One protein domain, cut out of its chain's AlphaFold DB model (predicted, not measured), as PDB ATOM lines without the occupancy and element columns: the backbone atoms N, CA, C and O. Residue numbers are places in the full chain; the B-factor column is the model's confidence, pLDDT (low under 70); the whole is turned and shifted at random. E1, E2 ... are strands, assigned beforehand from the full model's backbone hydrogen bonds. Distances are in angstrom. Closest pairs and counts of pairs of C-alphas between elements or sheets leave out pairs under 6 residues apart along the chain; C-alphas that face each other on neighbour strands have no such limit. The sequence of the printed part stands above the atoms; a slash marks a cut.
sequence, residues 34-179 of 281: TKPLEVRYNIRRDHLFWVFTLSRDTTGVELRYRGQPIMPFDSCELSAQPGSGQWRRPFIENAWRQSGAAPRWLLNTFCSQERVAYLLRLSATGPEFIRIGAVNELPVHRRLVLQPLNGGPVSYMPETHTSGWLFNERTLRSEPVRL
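What this domain is: This is residues 34 to 179 of the 281 residues of an uncharacterized protein of Hymenobacter sp. CRA2 (UniProt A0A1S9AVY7). A strongly twisted sheet of four strands, E4 to E7, forms the middle of a stack of sheets, three sheets face to face in turn. The hairpin E2 and E3 covers one face beside edge strand E4, with E1 next to E2, and the small sheet E8 to E10 covers the opposite face beside edge strand E7; both overlap the middle sheet only partly. The printed part has 146 residues and no named helix, with ten strands, E1 to E10 in chain order; the class is all strand, though under half of the residues, 68, are in named strands. The sheets run E4, E5, E6, E7, then E8, E9, E10, and E2, E3, all antiparallel. The whole is compact and rounded, with a radius of gyration of the C-alphas of 16.0 A and spans of 45 by 44 by 31 A.

Where its parts are: In the largest sheet E4 is residues 91 to 97, E5 residues 104 to 111, 21.5 A long, E6 residues 114 to 122, the longest at 24.5 A, and E7 residues 127 to 134, 20.7 A long. C-alpha 114 is at (381.576, 261.566, 386.882). E2 is residues 49 to 55 and E3 residues 58 to 65, 20.4 A long. E1, residues 39 to 42, begins at (360.004, 249.726, 398.135). E8 is residues 154 to 158, E9 residues 163 to 168 and E10 residues 173 to 178, ending at (387.299, 275.268, 399.436).

How they stand to each other: E4 to E7 form a meander, each strand the antiparallel neighbour of the one before, and so do E8 to E10. N 93 and O 108 of hairpin E4 and E5 are 2.9 A apart, within hydrogen-bond range, as are N 107 and O 118 of E5 and E6, 2.8 A, and N 119 and O 130 of E6 and E7, 2.8 A. In hairpin E2 and E3, N 62 and O 51 are 3.1 A apart. The closest C-alphas of E3 and E4 are those of Val 61 and Ile 92, 5.2 A. E1 pairs with no named strand; its closest C-alpha to E2 is that of Arg 40, 5.5 A from Trp 50. E7 and E10 touch, with 5 pairs of C-alphas within 8 A, and their closest C-alphas are those of Ile 132 and Ser 174, 5.5 A apart. N 157 and O 165 of E8 and E9 are 2.9 A apart, and N 166 and O 175 of E9 and E10 2.9 A. E7 and E8 are only just apart, 8.4 A at the closest.

The domain as a whole: The C-alphas farthest apart, of Ser 84 and Asn 150, are 46.1 A apart. The printed part has no cut. The links E3 to E4, residues 66 to 90, and E7 to E8, residues 135 to 153, are long. Mean pLDDT of the printed part is 70.9, with 52 residues under 70, among them residues 34 to 62.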
ATOM      1  N   THR A  34     366.774 235.836 393.811       35.22
ATOM      2  CA  THR A  34     367.198 236.484 392.554       35.22
ATOM      3  C   THR A  34     366.302 237.632 392.072       35.22
ATOM      4  O   THR A  34     366.471 238.075 390.941       35.22
ATOM      5  N   LYS A  35     365.353 238.145 392.873       35.16
ATOM      6  CA  LYS A  35     364.507 239.283 392.456       35.16
ATOM      7  C   LYS A  35     364.705 240.544 393.317       35.16
ATOM      8  O   LYS A  35     364.892 240.410 394.526       35.16
ATOM      9  N   PRO A  36     364.657 241.745 392.703       37.78
ATOM     10  CA  PRO A  36     364.893 243.026 393.369       37.78
ATOM     11  C   PRO A  36     363.849 243.353 394.445       37.78
ATOM     12  O   PRO A  36     362.681 242.981 394.331       37.78
ATOM     13  N   LEU A  37     364.278 244.080 395.481       38.47
ATOM     14  CA  LEU A  37     363.439 244.506 396.603       38.47
ATOM     15  C   LEU A  37     362.735 245.840 396.313       38.47
ATOM     16  O   LEU A  37     363.276 246.907 396.568       38.47
ATOM     17  N   GLU A  38     361.498 245.781 395.833       41.59
ATOM     18  CA  GLU A  38     360.708 246.968 395.499       41.59
ATOM     19  C   GLU A  38     360.124 247.657 396.754       41.59
ATOM     20  O   GLU A  38     359.272 247.089 397.446       41.59
ATOM     21  N   VAL A  39     360.548 248.896 397.042       43.72
ATOM     22  CA  VAL A  39     360.004 249.726 398.135       43.72
ATOM     23  C   VAL A  39     359.122 250.834 397.564       43.72
ATOM     24  O   VAL A  39     359.624 251.788 396.979       43.72
ATOM     25  N   ARG A  40     357.805 250.732 397.773       45.84
ATOM     26  CA  ARG A  40     356.824 251.725 397.307       45.84
ATOM     27  C   ARG A  40     356.554 252.780 398.376       45.84
ATOM     28  O   ARG A  40     356.151 252.433 399.487       45.84
ATOM     29  N   TYR A  41     356.678 254.057 398.015       45.38
ATOM     30  CA  TYR A  41     356.167 255.172 398.816       45.38
ATOM     31  C   TYR A  41     354.923 255.749 398.142       45.38
ATOM     32  O   TYR A  41     355.039 256.458 397.149       45.38
ATOM     33  N   ASN A  42     353.740 255.479 398.695       39.50
ATOM     34  CA  ASN A  42     352.515 256.141 398.249       39.50
ATOM     35  C   ASN A  42     352.379 257.485 398.975       39.50
ATOM     36  O   ASN A  42     352.059 257.532 400.163       39.50
ATOM     37  N   ILE A  43     352.639 258.581 398.265       46.94
ATOM     38  CA  ILE A  43     352.273 259.934 398.705       46.94
ATOM     39  C   ILE A  43     350.788 260.113 398.360       46.94
ATOM     40  O   ILE A  43     350.384 259.713 397.273       46.94
ATOM     41  N   ARG A  44     349.976 260.692 399.262       40.59
ATOM     42  CA  ARG A  44     348.491 260.804 399.202       40.59
ATOM     43  C   ARG A  44     347.880 261.477 397.943       40.59
ATOM     44  O   ARG A  44     346.682 261.728 397.911       40.59
ATOM     45  N   ARG A  45     348.671 261.746 396.906       41.03
ATOM     46  CA  ARG A  45     348.244 262.057 395.537       41.03
ATOM     47  C   ARG A  45     349.147 261.267 394.586       41.03
ATOM     48  O   ARG A  45     350.303 261.648 394.463       41.03
ATOM     49  N   ASP A  46     348.651 260.155 394.040       42.62
ATOM     50  CA  ASP A  46     349.029 259.333 392.860       42.62
ATOM     51  C   ASP A  46     350.386 259.499 392.117       42.62
ATOM     52  O   ASP A  46     350.493 259.152 390.938       42.62
ATOM     53  N   HIS A  47     351.446 260.052 392.709       46.12
ATOM     54  CA  HIS A  47     352.466 260.745 391.908       46.12
ATOM     55  C   HIS A  47     353.925 260.453 392.240       46.12
ATOM     56  O   HIS A  47     354.786 261.172 391.745       46.12
ATOM     57  N   LEU A  48     354.273 259.385 392.958       48.94
ATOM     58  CA  LEU A  48     355.653 258.908 392.866       48.94
ATOM     59  C   LEU A  48     355.792 257.418 393.140       48.94
ATOM     60  O   LEU A  48     355.235 256.903 394.104       48.94
ATOM     61  N   PHE A  49     356.561 256.737 392.298       45.59
ATOM     62  CA  PHE A  49     356.844 255.320 392.435       45.59
ATOM     63  C   PHE A  49     358.358 255.141 392.513       45.59
ATOM     64  O   PHE A  49     359.079 255.370 391.546       45.59
ATOM     65  N   TRP A  50     358.845 254.768 393.693       48.72
ATOM     66  CA  TRP A  50     360.245 254.407 393.891       48.72
ATOM     67  C   TRP A  50     360.415 252.926 393.560       48.72
ATOM     68  O   TRP A  50     359.669 252.098 394.083       48.72
ATOM     69  N   VAL A  51     361.399 252.578 392.727       43.12
ATOM     70  CA  VAL A  51     361.835 251.188 392.561       43.12
ATOM     71  C   VAL A  51     363.270 251.078 393.048       43.12
ATOM     72  O   VAL A  51     364.211 251.556 392.420       43.12
ATOM     73  N   PHE A  52     363.446 250.414 394.187       43.94
ATOM     74  CA  PHE A  52     364.760 249.948 394.605       43.94
ATOM     75  C   PHE A  52     365.026 248.612 393.910       43.94
ATOM     76  O   PHE A  52     364.378 247.605 394.186       43.94
ATOM     77  N   THR A  53     365.972 248.581 392.980       37.09
ATOM     78  CA  THR A  53     366.451 247.330 392.391       37.09
ATOM     79  C   THR A  53     367.797 246.960 392.987       37.09
ATOM     80  O   THR A  53     368.842 247.243 392.422       37.09
ATOM     81  N   LEU A  54     367.780 246.291 394.144       34.16
ATOM     82  CA  LEU A  54     368.954 245.564 394.630       34.16
ATOM     83  C   LEU A  54     369.045 244.247 393.850       34.16
ATOM     84  O   LEU A  54     368.449 243.247 394.250       34.16
ATOM     85  N   SER A  55     369.727 244.250 392.708       30.77
ATOM     86  CA  SER A  55     370.108 243.014 392.023       30.77
ATOM     87  C   SER A  55     371.618 242.817 392.163       30.77
ATOM     88  O   SER A  55     372.371 243.789 392.194       30.77
ATOM     89  N   ARG A  56     372.064 241.557 392.276       32.69
ATOM     90  CA  ARG A  56     373.499 241.215 392.288       32.69
ATOM     91  C   ARG A  56     374.212 241.623 390.987       32.69
ATOM     92  O   ARG A  56     375.430 241.726 391.017       32.69
ATOM     93  N   ASP A  57     373.453 241.935 389.932       32.62
ATOM     94  CA  ASP A  57     373.960 242.257 388.594       32.62
ATOM     95  C   ASP A  57     373.616 243.695 388.130       32.62
ATOM     96  O   ASP A  57     374.043 244.119 387.060       32.62
ATOM     97  N   THR A  58     372.869 244.483 388.920       33.75
ATOM     98  CA  THR A  58     372.503 245.881 388.615       33.75
ATOM     99  C   THR A  58     372.508 246.720 389.890       33.75
ATOM    100  O   THR A  58     371.508 246.830 390.601       33.75
ATOM    101  N   THR A  59     373.651 247.319 390.198       44.06
ATOM    102  CA  THR A  59     373.812 248.314 391.261       44.06
ATOM    103  C   THR A  59     373.175 249.641 390.835       44.06
ATOM    104  O   THR A  59     373.838 250.462 390.210       44.06
ATOM    105  N   GLY A  60     371.888 249.865 391.132       50.84
ATOM    106  CA  GLY A  60     371.254 251.169 390.902       50.84
ATOM    107  C   GLY A  60     369.814 251.296 391.411       50.84
ATOM    108  O   GLY A  60     369.056 250.325 391.447       50.84
ATOM    109  N   VAL A  61     369.444 252.517 391.807       61.75
ATOM    110  CA  VAL A  61     368.062 252.940 392.078       61.75
ATOM    111  C   VAL A  61     367.430 253.402 390.763       61.75
ATOM    112  O   VAL A  61     368.003 254.237 390.068       61.75
ATOM    113  N   GLU A  62     366.241 252.899 390.426       69.38
ATOM    114  CA  GLU A  62     365.465 253.400 389.287       69.38
ATOM    115  C   GLU A  62     364.355 254.325 389.803       69.38
ATOM    116  O   GLU A  62     363.461 253.914 390.550       69.38
ATOM    117  N   LEU A  63     364.413 255.598 389.412       72.50
ATOM    118  CA  LEU A  63     363.391 256.573 389.774       72.50
ATOM    119  C   LEU A  63     362.295 256.605 388.724       72.50
ATOM    120  O   LEU A  63     362.586 256.708 387.536       72.50
ATOM    121  N   ARG A  64     361.030 256.571 389.164       74.88
ATOM    122  CA  ARG A  64     359.879 256.702 388.271       74.88
ATOM    123  C   ARG A  64     358.889 257.760 388.746       74.88
ATOM    124  O   ARG A  64     358.481 257.795 389.909       74.88
ATOM    125  N   TYR A  65     358.420 258.571 387.808       74.75
ATOM    126  CA  TYR A  65     357.323 259.517 387.998       74.75
ATOM    127  C   TYR A  65     356.181 259.149 387.053       74.75
ATOM    128  O   TYR A  65     356.386 259.018 385.850       74.75
ATOM    129  N   ARG A  66     354.978 258.919 387.599       72.31
ATOM    130  CA  ARG A  66     353.803 258.448 386.832       72.31
ATOM    131  C   ARG A  66     354.100 257.213 385.958       72.31
ATOM    132  O   ARG A  66     353.640 257.104 384.828       72.31
ATOM    133  N   GLY A  67     354.904 256.289 386.487       66.94
ATOM    134  CA  GLY A  67     355.295 255.049 385.808       66.94
ATOM    135  C   GLY A  67     356.439 255.186 384.796       66.94
ATOM    136  O   GLY A  67     356.981 254.158 384.396       66.94
ATOM    137  N   GLN A  68     356.850 256.406 384.444       74.88
ATOM    138  CA  GLN A  68     357.954 256.662 383.517       74.88
ATOM    139  C   GLN A  68     359.281 256.817 384.268       74.88
ATOM    140  O   GLN A  68     359.297 257.522 385.283       74.88
ATOM    141  N   PRO A  69     360.379 256.188 383.810       77.56
ATOM    142  CA  PRO A  69     361.712 256.444 384.342       77.56
ATOM    143  C   PRO A  69     362.065 257.927 384.236       77.56
ATOM    144  O   PRO A  69     361.801 258.555 383.214       77.56
ATOM    145  N   ILE A  70     362.657 258.482 385.289       81.38
ATOM    146  CA  ILE A  70     363.138 259.864 385.312       81.38
ATOM    147  C   ILE A  70     364.621 259.889 385.649       81.38
ATOM    148  O   ILE A  70     365.061 259.220 386.582       81.38
ATOM    149  N   MET A  71     365.378 260.682 384.899       85.44
ATOM    150  CA  MET A  71     366.809 260.896 385.087       85.44
ATOM    151  C   MET A  71     367.142 262.366 384.817       85.44
ATOM    152  O   MET A  71     366.406 263.021 384.078       85.44
ATOM    153  N   PRO A  72     368.233 262.902 385.393       84.69
ATOM    154  CA  PRO A  72     368.663 264.272 385.110       84.69
ATOM    155  C   PRO A  72     369.093 264.485 383.647       84.69
ATOM    156  O   PRO A  72     369.102 265.619 383.182       84.69
ATOM    157  N   PHE A  73     369.461 263.416 382.936       81.75
ATOM    158  CA  PHE A  73     369.808 263.388 381.512       81.75
ATOM    159  C   PHE A  73     369.621 261.957 380.964       81.75
ATOM    160  O   PHE A  73     369.655 260.996 381.734       81.75
ATOM    161  N   ASP A  74     369.413 261.808 379.651       75.50
ATOM    162  CA  ASP A  74     369.012 260.526 379.034       75.50
ATOM    163  C   ASP A  74     370.178 259.555 378.797       75.50
ATOM    164  O   ASP A  74     370.039 258.332 378.922       75.50
ATOM    165  N   SER A  75     371.342 260.092 378.453       74.75
ATOM    166  CA  SER A  75     372.553 259.332 378.170       74.75
ATOM    167  C   SER A  75     373.781 260.147 378.535       74.75
ATOM    168  O   SER A  75     373.731 261.368 378.676       74.75
ATOM    169  N   CYS A  76     374.899 259.457 378.693       78.12
ATOM    170  CA  CYS A  76     376.180 260.103 378.814       78.12
ATOM    171  C   CYS A  76     377.306 259.279 378.205       78.12
ATOM    172  O   CYS A  76     377.185 258.065 378.020       78.12
ATOM    173  N   GLU A  77     378.377 259.966 377.837       75.06
ATOM    174  CA  GLU A  77     379.486 259.374 377.109       75.06
ATOM    175  C   GLU A  77     380.397 258.568 378.048       75.06
ATOM    176  O   GLU A  77     380.651 258.944 379.193       75.06
ATOM    177  N   LEU A  78     380.837 257.398 377.586       69.50
ATOM    178  CA  LEU A  78     381.634 256.422 378.336       69.50
ATOM    179  C   LEU A  78     383.110 256.793 378.439       69.50
ATOM    180  O   LEU A  78     383.782 256.377 379.382       69.50
ATOM    181  N   SER A  79     383.630 257.499 377.440       61.69
ATOM    182  CA  SER A  79     385.060 257.711 377.266       61.69
ATOM    183  C   SER A  79     385.531 259.010 377.901       61.69
ATOM    184  O   SER A  79     384.868 260.037 377.837       61.69
ATOM    185  N   ALA A  80     386.762 258.981 378.413       58.69
ATOM    186  CA  ALA A  80     387.497 260.179 378.820       58.69
ATOM    187  C   ALA A  80     387.800 261.135 377.642       58.69
ATOM    188  O   ALA A  80     388.205 262.273 377.856       58.69
ATOM    189  N   GLN A  81     387.621 260.673 376.399       57.19
ATOM    190  CA  GLN A  81     387.702 261.487 375.190       57.19
ATOM    191  C   GLN A  81     386.290 261.831 374.700       57.19
ATOM    192  O   GLN A  81     385.555 260.905 374.354       57.19
ATOM    193  N   PRO A  82     385.911 263.117 374.647       59.91
ATOM    194  CA  PRO A  82     384.649 263.541 374.049       59.91
ATOM    195  C   PRO A  82     384.557 263.116 372.574       59.91
ATOM    196  O   PRO A  82     385.511 263.312 371.820       59.91
ATOM    197  N   GLY A  83     383.418 262.567 372.149       65.25
ATOM    198  CA  GLY A  83     383.138 262.208 370.753       65.25
ATOM    199  C   GLY A  83     383.492 260.774 370.324       65.25
ATOM    200  O   GLY A  83     383.479 260.493 369.128       65.25
ATOM    201  N   SER A  84     383.770 259.851 371.252       69.12
ATOM    202  CA  SER A  84     383.934 258.421 370.930       69.12
ATOM    203  C   SER A  84     382.627 257.739 370.514       69.12
ATOM    204  O   SER A  84     382.651 256.652 369.934       69.12
ATOM    205  N   GLY A  85     381.481 258.344 370.842       67.06
ATOM    206  CA  GLY A  85     380.162 257.823 370.482       67.06
ATOM    207  C   GLY A  85     379.724 256.603 371.298       67.06
ATOM    208  O   GLY A  85     378.688 256.007 371.000       67.06
ATOM    209  N   GLN A  86     380.472 256.219 372.337       74.69
ATOM    210  CA  GLN A  86     380.037 255.194 373.279       74.69
ATOM    211  C   GLN A  86     379.159 255.825 374.358       74.69
ATOM    212  O   GLN A  86     379.646 256.561 375.210       74.69
ATOM    213  N   TRP A  87     377.865 255.519 374.349       75.06
ATOM    214  CA  TRP A  87     376.895 256.097 375.282       75.06
ATOM    215  C   TRP A  87     376.392 255.059 376.284       75.06
ATOM    216  O   TRP A  87     376.096 253.916 375.930       75.06
ATOM    217  N   ARG A  88     376.243 255.461 377.546       77.06
ATOM    218  CA  ARG A  88     375.565 254.692 378.592       77.06
ATOM    219  C   ARG A  88     374.463 255.508 379.233       77.06
ATOM    220  O   ARG A  88     374.486 256.733 379.240       77.06
ATOM    221  N   ARG A  89     373.486 254.801 379.793       75.38
ATOM    222  CA  ARG A  89     372.498 255.437 380.658       75.38
ATOM    223  C   ARG A  89     373.166 255.801 381.986       75.38
ATOM    224  O   ARG A  89     373.886 254.952 382.523       75.38
ATOM    225  N   PRO A  90     372.931 257.010 382.526       79.06
ATOM    226  CA  PRO A  90     373.293 257.297 383.906       79.06
ATOM    227  C   PRO A  90     372.616 256.299 384.843       79.06
ATOM    228  O   PRO A  90     371.589 255.707 384.506       79.06
ATOM    229  N   PHE A  91     373.163 256.134 386.042       77.12
ATOM    230  CA  PHE A  91     372.489 255.400 387.106       77.12
ATOM    231  C   PHE A  91     372.525 256.189 388.408       77.12
ATOM    232  O   PHE A  91     373.451 256.950 388.679       77.12
ATOM    233  N   ILE A  92     371.489 256.018 389.223       76.81
ATOM    234  CA  ILE A  92     371.408 256.663 390.530       76.81
ATOM    235  C   ILE A  92     371.984 255.687 391.547       76.81
ATOM    236  O   ILE A  92     371.400 254.638 391.818       76.81
ATOM    237  N   GLU A  93     373.152 256.031 392.085       74.94
ATOM    238  CA  GLU A  93     373.824 255.250 393.125       74.94
ATOM    239  C   GLU A  93     372.973 255.234 394.395       74.94
ATOM    240  O   GLU A  93     372.780 254.184 395.000       74.94
ATOM    241  N   ASN A  94     372.452 256.400 394.791       72.19
ATOM    242  CA  ASN A  94     371.702 256.578 396.029       72.19
ATOM    243  C   ASN A  94     370.714 257.746 395.935       72.19
ATOM    244  O   ASN A  94     370.946 258.720 395.218       72.19
ATOM    245  N   ALA A  95     369.649 257.674 396.737       74.38
ATOM    246  CA  ALA A  95     368.680 258.748 396.914       74.38
ATOM    247  C   ALA A  95     368.355 258.941 398.402       74.38
ATOM    248  O   ALA A  95     367.888 258.018 399.071       74.38
ATOM    249  N   TRP A  96     368.564 260.151 398.917       75.50
ATOM    250  CA  TRP A  96     368.295 260.517 400.306       75.50
ATOM    251  C   TRP A  96     367.205 261.574 400.375       75.50
ATOM    252  O   TRP A  96     367.396 262.720 399.960       75.50
ATOM    253  N   ARG A  97     366.054 261.208 400.941       74.00
ATOM    254  CA  ARG A  97     364.983 262.172 401.207       74.00
ATOM    255  C   ARG A  97     365.489 263.245 402.170       74.00
ATOM    256  O   ARG A  97     366.016 262.910 403.226       74.00
ATOM    257  N   GLN A  98     365.311 264.513 401.814       73.81
ATOM    258  CA  GLN A  98     365.622 265.618 402.721       73.81
ATOM    259  C   GLN A  98     364.395 265.963 403.569       73.81
ATOM    260  O   GLN A  98     363.251 265.744 403.155       73.81
ATOM    261  N   SER A  99     364.630 266.525 404.750       66.81
ATOM    262  CA  SER A  99     363.577 267.099 405.586       66.81
ATOM    263  C   SER A  99     362.980 268.356 404.934       66.81
ATOM    264  O   SER A  99     363.642 269.051 404.154       66.81
ATOM    265  N   GLY A 100     361.708 268.641 405.228       63.12
ATOM    266  CA  GLY A 100     360.982 269.812 404.723       63.12
ATOM    267  C   GLY A 100     359.531 269.509 404.339       63.12
ATOM    268  O   GLY A 100     359.143 268.350 404.196       63.12
ATOM    269  N   ALA A 101     358.730 270.566 404.168       60.28
ATOM    270  CA  ALA A 101     357.318 270.460 403.788       60.28
ATOM    271  C   ALA A 101     357.124 269.968 402.340       60.28
ATOM    272  O   ALA A 101     356.181 269.232 402.052       60.28
ATOM    273  N   ALA A 102     358.032 270.344 401.432       67.38
ATOM    274  CA  ALA A 102     358.021 269.890 400.047       67.38
ATOM    275  C   ALA A 102     358.800 268.567 399.889       67.38
ATOM    276  O   ALA A 102     359.919 268.457 400.403       67.38
ATOM    277  N   PRO A 103     358.270 267.571 399.152       67.69
ATOM    278  CA  PRO A 103     358.997 266.341 398.859       67.69
ATOM    279  C   PRO A 103     360.227 266.625 397.985       67.69
ATOM    280  O   PRO A 103     360.100 267.060 396.837       67.69
ATOM    281  N   ARG A 104     361.418 266.377 398.537       77.94
ATOM    282  CA  ARG A 104     362.698 266.582 397.852       77.94
ATOM    283  C   ARG A 104     363.729 265.523 398.240       77.94
ATOM    284  O   ARG A 104     363.731 265.031 399.373       77.94
ATOM    285  N   TRP A 105     364.606 265.182 397.304       83.75
ATOM    286  CA  TRP A 105     365.606 264.127 397.461       83.75
ATOM    287  C   TRP A 105     366.957 264.583 396.944       83.75
ATOM    288  O   TRP A 105     367.055 265.133 395.856       83.75
ATOM    289  N   LEU A 106     367.997 264.311 397.719       83.19
ATOM    290  CA  LEU A 106     369.371 264.416 397.271       83.19
ATOM    291  C   LEU A 106     369.736 263.114 396.561       83.19
ATOM    292  O   LEU A 106     369.621 262.040 397.148       83.19
ATOM    293  N   LEU A 107     370.133 263.204 395.303       83.81
ATOM    294  CA  LEU A 107     370.488 262.075 394.457       83.81
ATOM    295  C   LEU A 107     371.985 262.097 394.197       83.81
ATOM    296  O   LEU A 107     372.499 263.131 393.779       83.81
ATOM    297  N   ASN A 108     372.663 260.963 394.377       81.81
ATOM    298  CA  ASN A 108     373.987 260.767 393.799       81.81
ATOM    299  C   ASN A 108     373.829 260.046 392.467       81.81
ATOM    300  O   ASN A 108     373.376 258.899 392.432       81.81
ATOM    301  N   THR A 109     374.165 260.730 391.382       83.88
ATOM    302  CA  THR A 109     374.075 260.184 390.031       83.88
ATOM    303  C   THR A 109     375.474 259.885 389.537       83.88
ATOM    304  O   THR A 109     376.352 260.742 389.603       83.88
ATOM    305  N   PHE A 110     375.666 258.679 389.027       82.19
ATOM    306  CA  PHE A 110     376.896 258.266 388.386       82.19
ATOM    307  C   PHE A 110     376.697 258.213 386.880       82.19
ATOM    308  O   PHE A 110     375.717 257.664 386.364       82.19
ATOM    309  N   CYS A 111     377.681 258.746 386.181       79.44
ATOM    310  CA  CYS A 111     377.796 258.681 384.748       79.44
ATOM    311  C   CYS A 111     379.268 258.450 384.381       79.44
ATOM    312  O   CYS A 111     380.086 259.357 384.484       79.44
ATOM    313  N   SER A 112     379.596 257.238 383.929       77.75
ATOM    314  CA  SER A 112     380.929 256.841 383.441       77.75
ATOM    315  C   SER A 112     382.076 257.056 384.437       77.75
ATOM    316  O   SER A 112     382.478 256.104 385.094       77.75
ATOM    317  N   GLN A 113     382.619 258.268 384.548       72.38
ATOM    318  CA  GLN A 113     383.653 258.642 385.522       72.38
ATOM    319  C   GLN A 113     383.205 259.784 386.445       72.38
ATOM    320  O   GLN A 113     383.849 260.051 387.457       72.38
ATOM    321  N   GLU A 114     382.090 260.437 386.130       78.06
ATOM    322  CA  GLU A 114     381.576 261.566 386.882       78.06
ATOM    323  C   GLU A 114     380.509 261.118 387.878       78.06
ATOM    324  O   GLU A 114     379.536 260.435 387.541       78.06
ATOM    325  N   ARG A 115     380.668 261.561 389.124       84.00
ATOM    326  CA  ARG A 115     379.624 261.507 390.145       84.00
ATOM    327  C   ARG A 115     379.117 262.910 390.395       84.00
ATOM    328  O   ARG A 115     379.903 263.815 390.668       84.00
ATOM    329  N   VAL A 116     377.807 263.092 390.305       88.31
ATOM    330  CA  VAL A 116     377.164 264.398 390.428       88.31
ATOM    331  C   VAL A 116     375.970 264.293 391.365       88.31
ATOM    332  O   VAL A 116     375.096 263.436 391.209       88.31
ATOM    333  N   ALA A 117     375.918 265.207 392.326       89.94
ATOM    334  CA  ALA A 117     374.790 265.374 393.214       89.94
ATOM    335  C   ALA A 117     373.706 266.244 392.564       89.94
ATOM    336  O   ALA A 117     373.983 267.336 392.056       89.94
ATOM    337  N   TYR A 118     372.460 265.785 392.644       91.06
ATOM    338  CA  TYR A 118     371.274 266.521 392.212       91.06
ATOM    339  C   TYR A 118     370.270 266.642 393.354       91.06
ATOM    340  O   TYR A 118     370.063 265.693 394.105       91.06
ATOM    341  N   LEU A 119     369.588 267.779 393.451       89.94
ATOM    342  CA  LEU A 119     368.346 267.883 394.202       89.94
ATOM    343  C   LEU A 119     367.185 267.578 393.253       89.94
ATOM    344  O   LEU A 119     366.910 268.350 392.338       89.94
ATOM    345  N   LEU A 120     366.493 266.466 393.483       88.00
ATOM    346  CA  LEU A 120     365.207 266.178 392.864       88.00
ATOM    347  C   LEU A 120     364.100 266.845 393.676       88.00
ATOM    348  O   LEU A 120     363.895 266.512 394.848       88.00
ATOM    349  N   ARG A 121     363.359 267.748 393.038       84.31
ATOM    350  CA  ARG A 121     362.152 268.379 393.575       84.31
ATOM    351  C   ARG A 121     360.945 267.946 392.751       84.31
ATOM    352  O   ARG A 121     361.031 267.839 391.535       84.31
ATOM    353  N   LEU A 122     359.810 267.732 393.409       77.00
ATOM    354  CA  LEU A 122     358.529 267.611 392.715       77.00
ATOM    355  C   LEU A 122     357.817 268.954 392.778       77.00
ATOM    356  O   LEU A 122     357.433 269.397 393.863       77.00
ATOM    357  N   SER A 123     357.667 269.599 391.629       73.81
ATOM    358  CA  SER A 123     356.878 270.815 391.488       73.81
ATOM    359  C   SER A 123     355.494 270.490 390.913       73.81
ATOM    360  O   SER A 123     355.159 269.334 390.644       73.81
ATOM    361  N   ALA A 124     354.659 271.516 390.746       73.50
ATOM    362  CA  ALA A 124     353.354 271.361 390.109       73.50
ATOM    363  C   ALA A 124     353.461 270.977 388.620       73.50
ATOM    364  O   ALA A 124     352.555 270.334 388.095       73.50
ATOM    365  N   THR A 125     354.555 271.353 387.950       79.38
ATOM    366  CA  THR A 125     354.786 271.101 386.519       79.38
ATOM    367  C   THR A 125     355.473 269.764 386.255       79.38
ATOM    368  O   THR A 125     355.353 269.233 385.153       79.38
ATOM    369  N   GLY A 126     356.144 269.179 387.251       77.69
ATOM    370  CA  GLY A 126     356.768 267.866 387.124       77.69
ATOM    371  C   GLY A 126     357.987 267.674 388.031       77.69
ATOM    372  O   GLY A 126     358.204 268.445 388.969       77.69
ATOM    373  N   PRO A 127     358.772 266.609 387.794       84.62
ATOM    374  CA  PRO A 127     360.051 266.406 388.456       84.62
ATOM    375  C   PRO A 127     361.098 267.380 387.908       84.62
ATOM    376  O   PRO A 127     361.281 267.507 386.701       84.62
ATOM    377  N   GLU A 128     361.817 268.030 388.811       88.50
ATOM    378  CA  GLU A 128     362.890 268.965 388.493       88.50
ATOM    379  C   GLU A 128     364.192 268.465 389.116       88.50
ATOM    380  O   GLU A 128     364.258 268.225 390.325       88.50
ATOM    381  N   PHE A 129     365.229 268.327 388.291       90.88
ATOM    382  CA  PHE A 129     366.575 267.970 388.728       90.88
ATOM    383  C   PHE A 129     367.443 269.223 388.755       90.88
ATOM    384  O   PHE A 129     367.739 269.812 387.719       90.88
ATOM    385  N   ILE A 130     367.873 269.626 389.946       92.69
ATOM    386  CA  ILE A 130     368.745 270.785 390.132       92.69
ATOM    387  C   ILE A 130     370.147 270.280 390.440       92.69
ATOM    388  O   ILE A 130     370.358 269.589 391.437       92.69
ATOM    389  N   ARG A 131     371.116 270.609 389.584       92.94
ATOM    390  CA  ARG A 131     372.508 270.197 389.778       92.94
ATOM    391  C   ARG A 131     373.114 270.927 390.976       92.94
ATOM    392  O   ARG A 131     373.206 272.153 390.978       92.94
ATOM    393  N   ILE A 132     373.583 270.172 391.964       93.12
ATOM    394  CA  ILE A 132     374.328 270.728 393.098       93.12
ATOM    395  C   ILE A 132     375.803 270.820 392.724       93.12
ATOM    396  O   ILE A 132     376.376 271.901 392.726       93.12
ATOM    397  N   GLY A 133     376.416 269.706 392.334       90.06
ATOM    398  CA  GLY A 133     377.848 269.697 392.068       90.06
ATOM    399  C   GLY A 133     378.440 268.307 391.929       90.06
ATOM    400  O   GLY A 133     377.734 267.312 392.071       90.06
ATOM    401  N   ALA A 134     379.735 268.250 391.627       87.69
ATOM    402  CA  ALA A 134     380.477 266.995 391.571       87.69
ATOM    403  C   ALA A 134     380.647 266.377 392.971       87.69
ATOM    404  O   ALA A 134     380.578 267.076 393.984       87.69
ATOM    405  N   VAL A 135     380.850 265.062 393.002       79.69
ATOM    406  CA  VAL A 135     381.053 264.271 394.216       79.69
ATOM    407  C   VAL A 135     382.366 263.501 394.087       79.69
ATOM    408  O   VAL A 135     382.401 262.374 393.592       79.69
ATOM    409  N   ASN A 136     383.454 264.108 394.544       68.19
ATOM    410  CA  ASN A 136     384.764 263.475 394.632       68.19
ATOM    411  C   ASN A 136     384.946 262.814 396.011       68.19
ATOM    412  O   ASN A 136     384.615 263.405 397.032       68.19
ATOM    413  N   GLU A 137     385.427 261.565 396.023       58.69
ATOM    414  CA  GLU A 137     385.813 260.776 397.210       58.69
ATOM    415  C   GLU A 137     384.963 260.969 398.482       58.69
ATOM    416  O   GLU A 137     385.393 261.548 399.479       58.69
ATOM    417  N   LEU A 138     383.770 260.373 398.509       51.31
ATOM    418  CA  LEU A 138     383.078 260.159 399.777       51.31
ATOM    419  C   LEU A 138     383.671 258.947 400.498       51.31
ATOM    420  O   LEU A 138     383.664 257.843 399.943       51.31
ATOM    421  N   PRO A 139     384.077 259.072 401.771       42.88
ATOM    422  CA  PRO A 139     384.243 257.905 402.617       42.88
ATOM    423  C   PRO A 139     382.905 257.153 402.681       42.88
ATOM    424  O   PRO A 139     381.892 257.728 403.071       42.88
ATOM    425  N   VAL A 140     382.912 255.865 402.323       40.06
ATOM    426  CA  VAL A 140     381.743 254.966 402.130       40.06
ATOM    427  C   VAL A 140     380.711 254.984 403.278       40.06
ATOM    428  O   VAL A 140     379.545 254.647 403.094       40.06
ATOM    429  N   HIS A 141     381.111 255.411 404.473       42.88
ATOM    430  CA  HIS A 141     380.276 255.507 405.672       42.88
ATOM    431  C   HIS A 141     379.592 256.879 405.866       42.88
ATOM    432  O   HIS A 141     378.862 257.063 406.840       42.88
ATOM    433  N   ARG A 142     379.801 257.854 404.973       50.28
ATOM    434  CA  ARG A 142     379.250 259.214 405.066       50.28
ATOM    435  C   ARG A 142     378.207 259.407 403.970       50.28
ATOM    436  O   ARG A 142     378.532 259.547 402.796       50.28
ATOM    437  N   ARG A 143     376.931 259.378 404.354       57.69
ATOM    438  CA  ARG A 143     375.824 259.712 403.446       57.69
ATOM    439  C   ARG A 143     375.966 261.181 403.043       57.69
ATOM    440  O   ARG A 143     376.172 262.016 403.921       57.69
ATOM    441  N   LEU A 144     375.840 261.494 401.753       63.44
ATOM    442  CA  LEU A 144     375.677 262.881 401.318       63.44
ATOM    443  C   LEU A 144     374.417 263.436 401.969       63.44
ATOM    444  O   LEU A 144     373.347 262.829 401.884       63.44
ATOM    445  N   VAL A 145     374.544 264.583 402.623       71.81
ATOM    446  CA  VAL A 145     373.411 265.304 403.192       71.81
ATOM    447  C   VAL A 145     373.603 266.775 402.883       71.81
ATOM    448  O   VAL A 145     374.693 267.317 403.061       71.81
ATOM    449  N   LEU A 146     372.531 267.406 402.414       77.31
ATOM    450  CA  LEU A 146     372.452 268.850 402.316       77.31
ATOM    451  C   LEU A 146     372.159 269.359 403.731       77.31
ATOM    452  O   LEU A 146     371.112 269.039 404.289       77.31
ATOM    453  N   GLN A 147     373.095 270.073 404.349       79.12
ATOM    454  CA  GLN A 147     372.931 270.583 405.708       79.12
ATOM    455  C   GLN A 147     372.382 272.013 405.648       79.12
ATOM    456  O   GLN A 147     373.113 272.896 405.193       79.12
ATOM    457  N   PRO A 148     371.132 272.267 406.087       80.25
ATOM    458  CA  PRO A 148     370.601 273.624 406.163       80.25
ATOM    459  C   PRO A 148     371.449 274.474 407.104       80.25
ATOM    460  O   PRO A 148     371.742 274.054 408.225       80.25
ATOM    461  N   LEU A 149     371.826 275.674 406.670       85.62
ATOM    462  CA  LEU A 149     372.611 276.599 407.482       85.62
ATOM    463  C   LEU A 149     371.684 277.607 408.158       85.62
ATOM    464  O   LEU A 149     370.947 278.322 407.482       85.62
ATOM    465  N   ASN A 150     371.721 277.673 409.493       77.31
ATOM    466  CA  ASN A 150     370.949 278.615 410.325       77.31
ATOM    467  C   ASN A 150     369.438 278.701 410.000       77.31
ATOM    468  O   ASN A 150     368.827 279.748 410.191       77.31
ATOM    469  N   GLY A 151     368.833 277.645 409.442       73.31
ATOM    470  CA  GLY A 151     367.444 277.688 408.957       73.31
ATOM    471  C   GLY A 151     367.196 278.658 407.787       73.31
ATOM    472  O   GLY A 151     366.045 278.901 407.429       73.31
ATOM    473  N   GLY A 152     368.255 279.219 407.196       77.88
ATOM    474  CA  GLY A 152     368.199 280.105 406.039       77.88
ATOM    475  C   GLY A 152     368.008 279.352 404.715       77.88
ATOM    476  O   GLY A 152     367.922 278.125 404.691       77.88
ATOM    477  N   PRO A 153     367.967 280.070 403.576       86.56
ATOM    478  CA  PRO A 153     367.769 279.469 402.256       86.56
ATOM    479  C   PRO A 153     369.035 278.806 401.699       86.56
ATOM    480  O   PRO A 153     369.066 278.454 400.525       86.56
ATOM    481  N   VAL A 154     370.102 278.716 402.490       91.25
ATOM    482  CA  VAL A 154     371.396 278.205 402.054       91.25
ATOM    483  C   VAL A 154     371.686 276.914 402.791       91.25
ATOM    484  O   VAL A 154     371.516 276.822 404.006       91.25
ATOM    485  N   SER A 155     372.169 275.940 402.039       90.00
ATOM    486  CA  SER A 155     372.551 274.634 402.542       90.00
ATOM    487  C   SER A 155     373.959 274.298 402.072       90.00
ATOM    488  O   SER A 155     374.366 274.684 400.977       90.00
ATOM    489  N   TYR A 156     374.718 273.576 402.889       88.94
ATOM    490  CA  TYR A 156     376.061 273.127 402.535       88.94
ATOM    491  C   TYR A 156     376.089 271.613 402.344       88.94
ATOM    492  O   TYR A 156     375.579 270.860 403.174       88.94
ATOM    493  N   MET A 157     376.691 271.168 401.246       88.19
ATOM    494  CA  MET A 157     376.948 269.761 400.968       88.19
ATOM    495  C   MET A 157     378.462 269.527 400.994       88.19
ATOM    496  O   MET A 157     379.144 269.897 400.035       88.19
ATOM    497  N   PRO A 158     379.016 268.933 402.065       81.12
ATOM    498  CA  PRO A 158     380.425 268.576 402.085       81.12
ATOM    499  C   PRO A 158     380.701 267.487 401.046       81.12
ATOM    500  O   PRO A 158     379.964 266.506 400.944       81.12
ATOM    501  N   GLU A 159     381.781 267.665 400.297       78.06
ATOM    502  CA  GLU A 159     382.298 266.684 399.345       78.06
ATOM    503  C   GLU A 159     383.484 265.947 399.976       78.06
ATOM    504  O   GLU A 159     383.486 264.724 400.078       78.06
ATOM    505  N   THR A 160     384.431 266.710 400.525       77.75
ATOM    506  CA  THR A 160     385.572 266.205 401.291       77.75
ATOM    507  C   THR A 160     385.685 266.945 402.632       77.75
ATOM    508  O   THR A 160     384.776 267.656 403.065       77.75
ATOM    509  N   HIS A 161     386.812 266.789 403.328       74.50
ATOM    510  CA  HIS A 161     387.131 267.590 404.512       74.50
ATOM    511  C   HIS A 161     387.627 269.010 404.161       74.50
ATOM    512  O   HIS A 161     387.697 269.857 405.052       74.50
ATOM    513  N   THR A 162     387.967 269.289 402.898       81.00
ATOM    514  CA  THR A 162     388.437 270.605 402.416       81.00
ATOM    515  C   THR A 162     387.569 271.202 401.316       81.00
ATOM    516  O   THR A 162     387.723 272.376 401.007       81.00
ATOM    517  N   SER A 163     386.645 270.447 400.731       85.06
ATOM    518  CA  SER A 163     385.789 270.920 399.643       85.06
ATOM    519  C   SER A 163     384.322 270.582 399.870       85.06
ATOM    520  O   SER A 163     383.965 269.657 400.608       85.06
ATOM    521  N   GLY A 164     383.461 271.347 399.215       88.62
ATOM    522  CA  GLY A 164     382.033 271.094 399.163       88.62
ATOM    523  C   GLY A 164     381.314 272.109 398.294       88.62
ATOM    524  O   GLY A 164     381.931 272.931 397.613       88.62
ATOM    525  N   TRP A 165     379.990 272.047 398.344       92.06
ATOM    526  CA  TRP A 165     379.104 272.884 397.550       92.06
ATOM    527  C   TRP A 165     378.162 273.661 398.454       92.06
ATOM    528  O   TRP A 165     377.437 273.079 399.264       92.06
ATOM    529  N   LEU A 166     378.158 274.982 398.299       93.06
ATOM    530  CA  LEU A 166     377.151 275.847 398.888       93.06
ATOM    531  C   LEU A 166     375.979 275.958 397.918       93.06
ATOM    532  O   LEU A 166     376.148 276.397 396.784       93.06
ATOM    533  N   PHE A 167     374.796 275.550 398.355       92.94
ATOM    534  CA  PHE A 167     373.585 275.560 397.550       92.94
ATOM    535  C   PHE A 167     372.598 276.590 398.085       92.94
ATOM    536  O   PHE A 167     372.172 276.515 399.236       92.94
ATOM    537  N   ASN A 168     372.204 277.536 397.239       91.75
ATOM    538  CA  ASN A 168     371.149 278.490 397.540       91.75
ATOM    539  C   ASN A 168     369.810 277.941 397.029       91.75
ATOM    540  O   ASN A 168     369.541 277.927 395.828       91.75
ATOM    541  N   GLU A 169     368.955 277.516 397.954       86.50
ATOM    542  CA  GLU A 169     367.646 276.921 397.683       86.50
ATOM    543  C   GLU A 169     366.637 277.919 397.096       86.50
ATOM    544  O   GLU A 169     365.680 277.495 396.450       86.50
ATOM    545  N   ARG A 170     366.831 279.236 397.283       88.12
ATOM    546  CA  ARG A 170     365.982 280.262 396.648       88.12
ATOM    547  C   ARG A 170     366.335 280.448 395.182       88.12
ATOM    548  O   ARG A 170     365.443 280.488 394.343       88.12
ATOM    549  N   THR A 171     367.622 280.587 394.876       90.88
ATOM    550  CA  THR A 171     368.083 280.849 393.503       90.88
ATOM    551  C   THR A 171     368.345 279.575 392.709       90.88
ATOM    552  O   THR A 171     368.587 279.664 391.509       90.88
ATOM    553  N   LEU A 172     368.332 278.409 393.364       89.38
ATOM    554  CA  LEU A 172     368.681 277.103 392.795       89.38
ATOM    555  C   LEU A 172     370.080 277.093 392.168       89.38
ATOM    556  O   LEU A 172     370.315 276.451 391.146       89.38
ATOM    557  N   ARG A 173     371.008 277.841 392.777       91.38
ATOM    558  CA  ARG A 173     372.397 277.957 392.320       91.38
ATOM    559  C   ARG A 173     373.341 277.330 393.325       91.38
ATOM    560  O   ARG A 173     373.093 277.380 394.529       91.38
ATOM    561  N   SER A 174     374.428 276.790 392.798       92.69
ATOM    562  CA  SER A 174     375.438 276.075 393.562       92.69
ATOM    563  C   SER A 174     376.798 276.699 393.321       92.69
ATOM    564  O   SER A 174     377.142 277.007 392.179       92.69
ATOM    565  N   GLU A 175     377.579 276.842 394.381       92.44
ATOM    566  CA  GLU A 175     378.927 277.390 394.321       92.44
ATOM    567  C   GLU A 175     379.927 276.434 394.968       92.44
ATOM    568  O   GLU A 175     379.671 275.937 396.071       92.44
ATOM    569  N   PRO A 176     381.074 276.170 394.318       91.31
ATOM    570  CA  PRO A 176     382.126 275.384 394.934       91.31
ATOM    571  C   PRO A 176     382.783 276.202 396.044       91.31
ATOM    572  O   PRO A 176     383.039 277.403 395.906       91.31
ATOM    573  N   VAL A 177     383.093 275.527 397.141       90.19
ATOM    574  CA  VAL A 177     383.762 276.098 398.306       90.19
ATOM    575  C   VAL A 177     384.974 275.245 398.627       90.19
ATOM    576  O   VAL A 177     384.891 274.015 398.664       90.19
ATOM    577  N   ARG A 178     386.092 275.911 398.924       87.25
ATOM    578  CA  ARG A 178     387.299 275.268 399.436       87.25
ATOM    579  C   ARG A 178     387.670 275.842 400.798       87.25
ATOM    580  O   ARG A 178     388.014 277.012 400.921       87.25
ATOM    581  N   LEU A 179     387.615 274.994 401.811       85.00
ATOM    582  CA  LEU A 179     388.049 275.266 403.172       85.00
ATOM    583  C   LEU A 179     389.457 274.688 403.389       85.00
ATOM    584  O   LEU A 179     389.836 273.710 402.743       85.00
TER     585      LEU A 179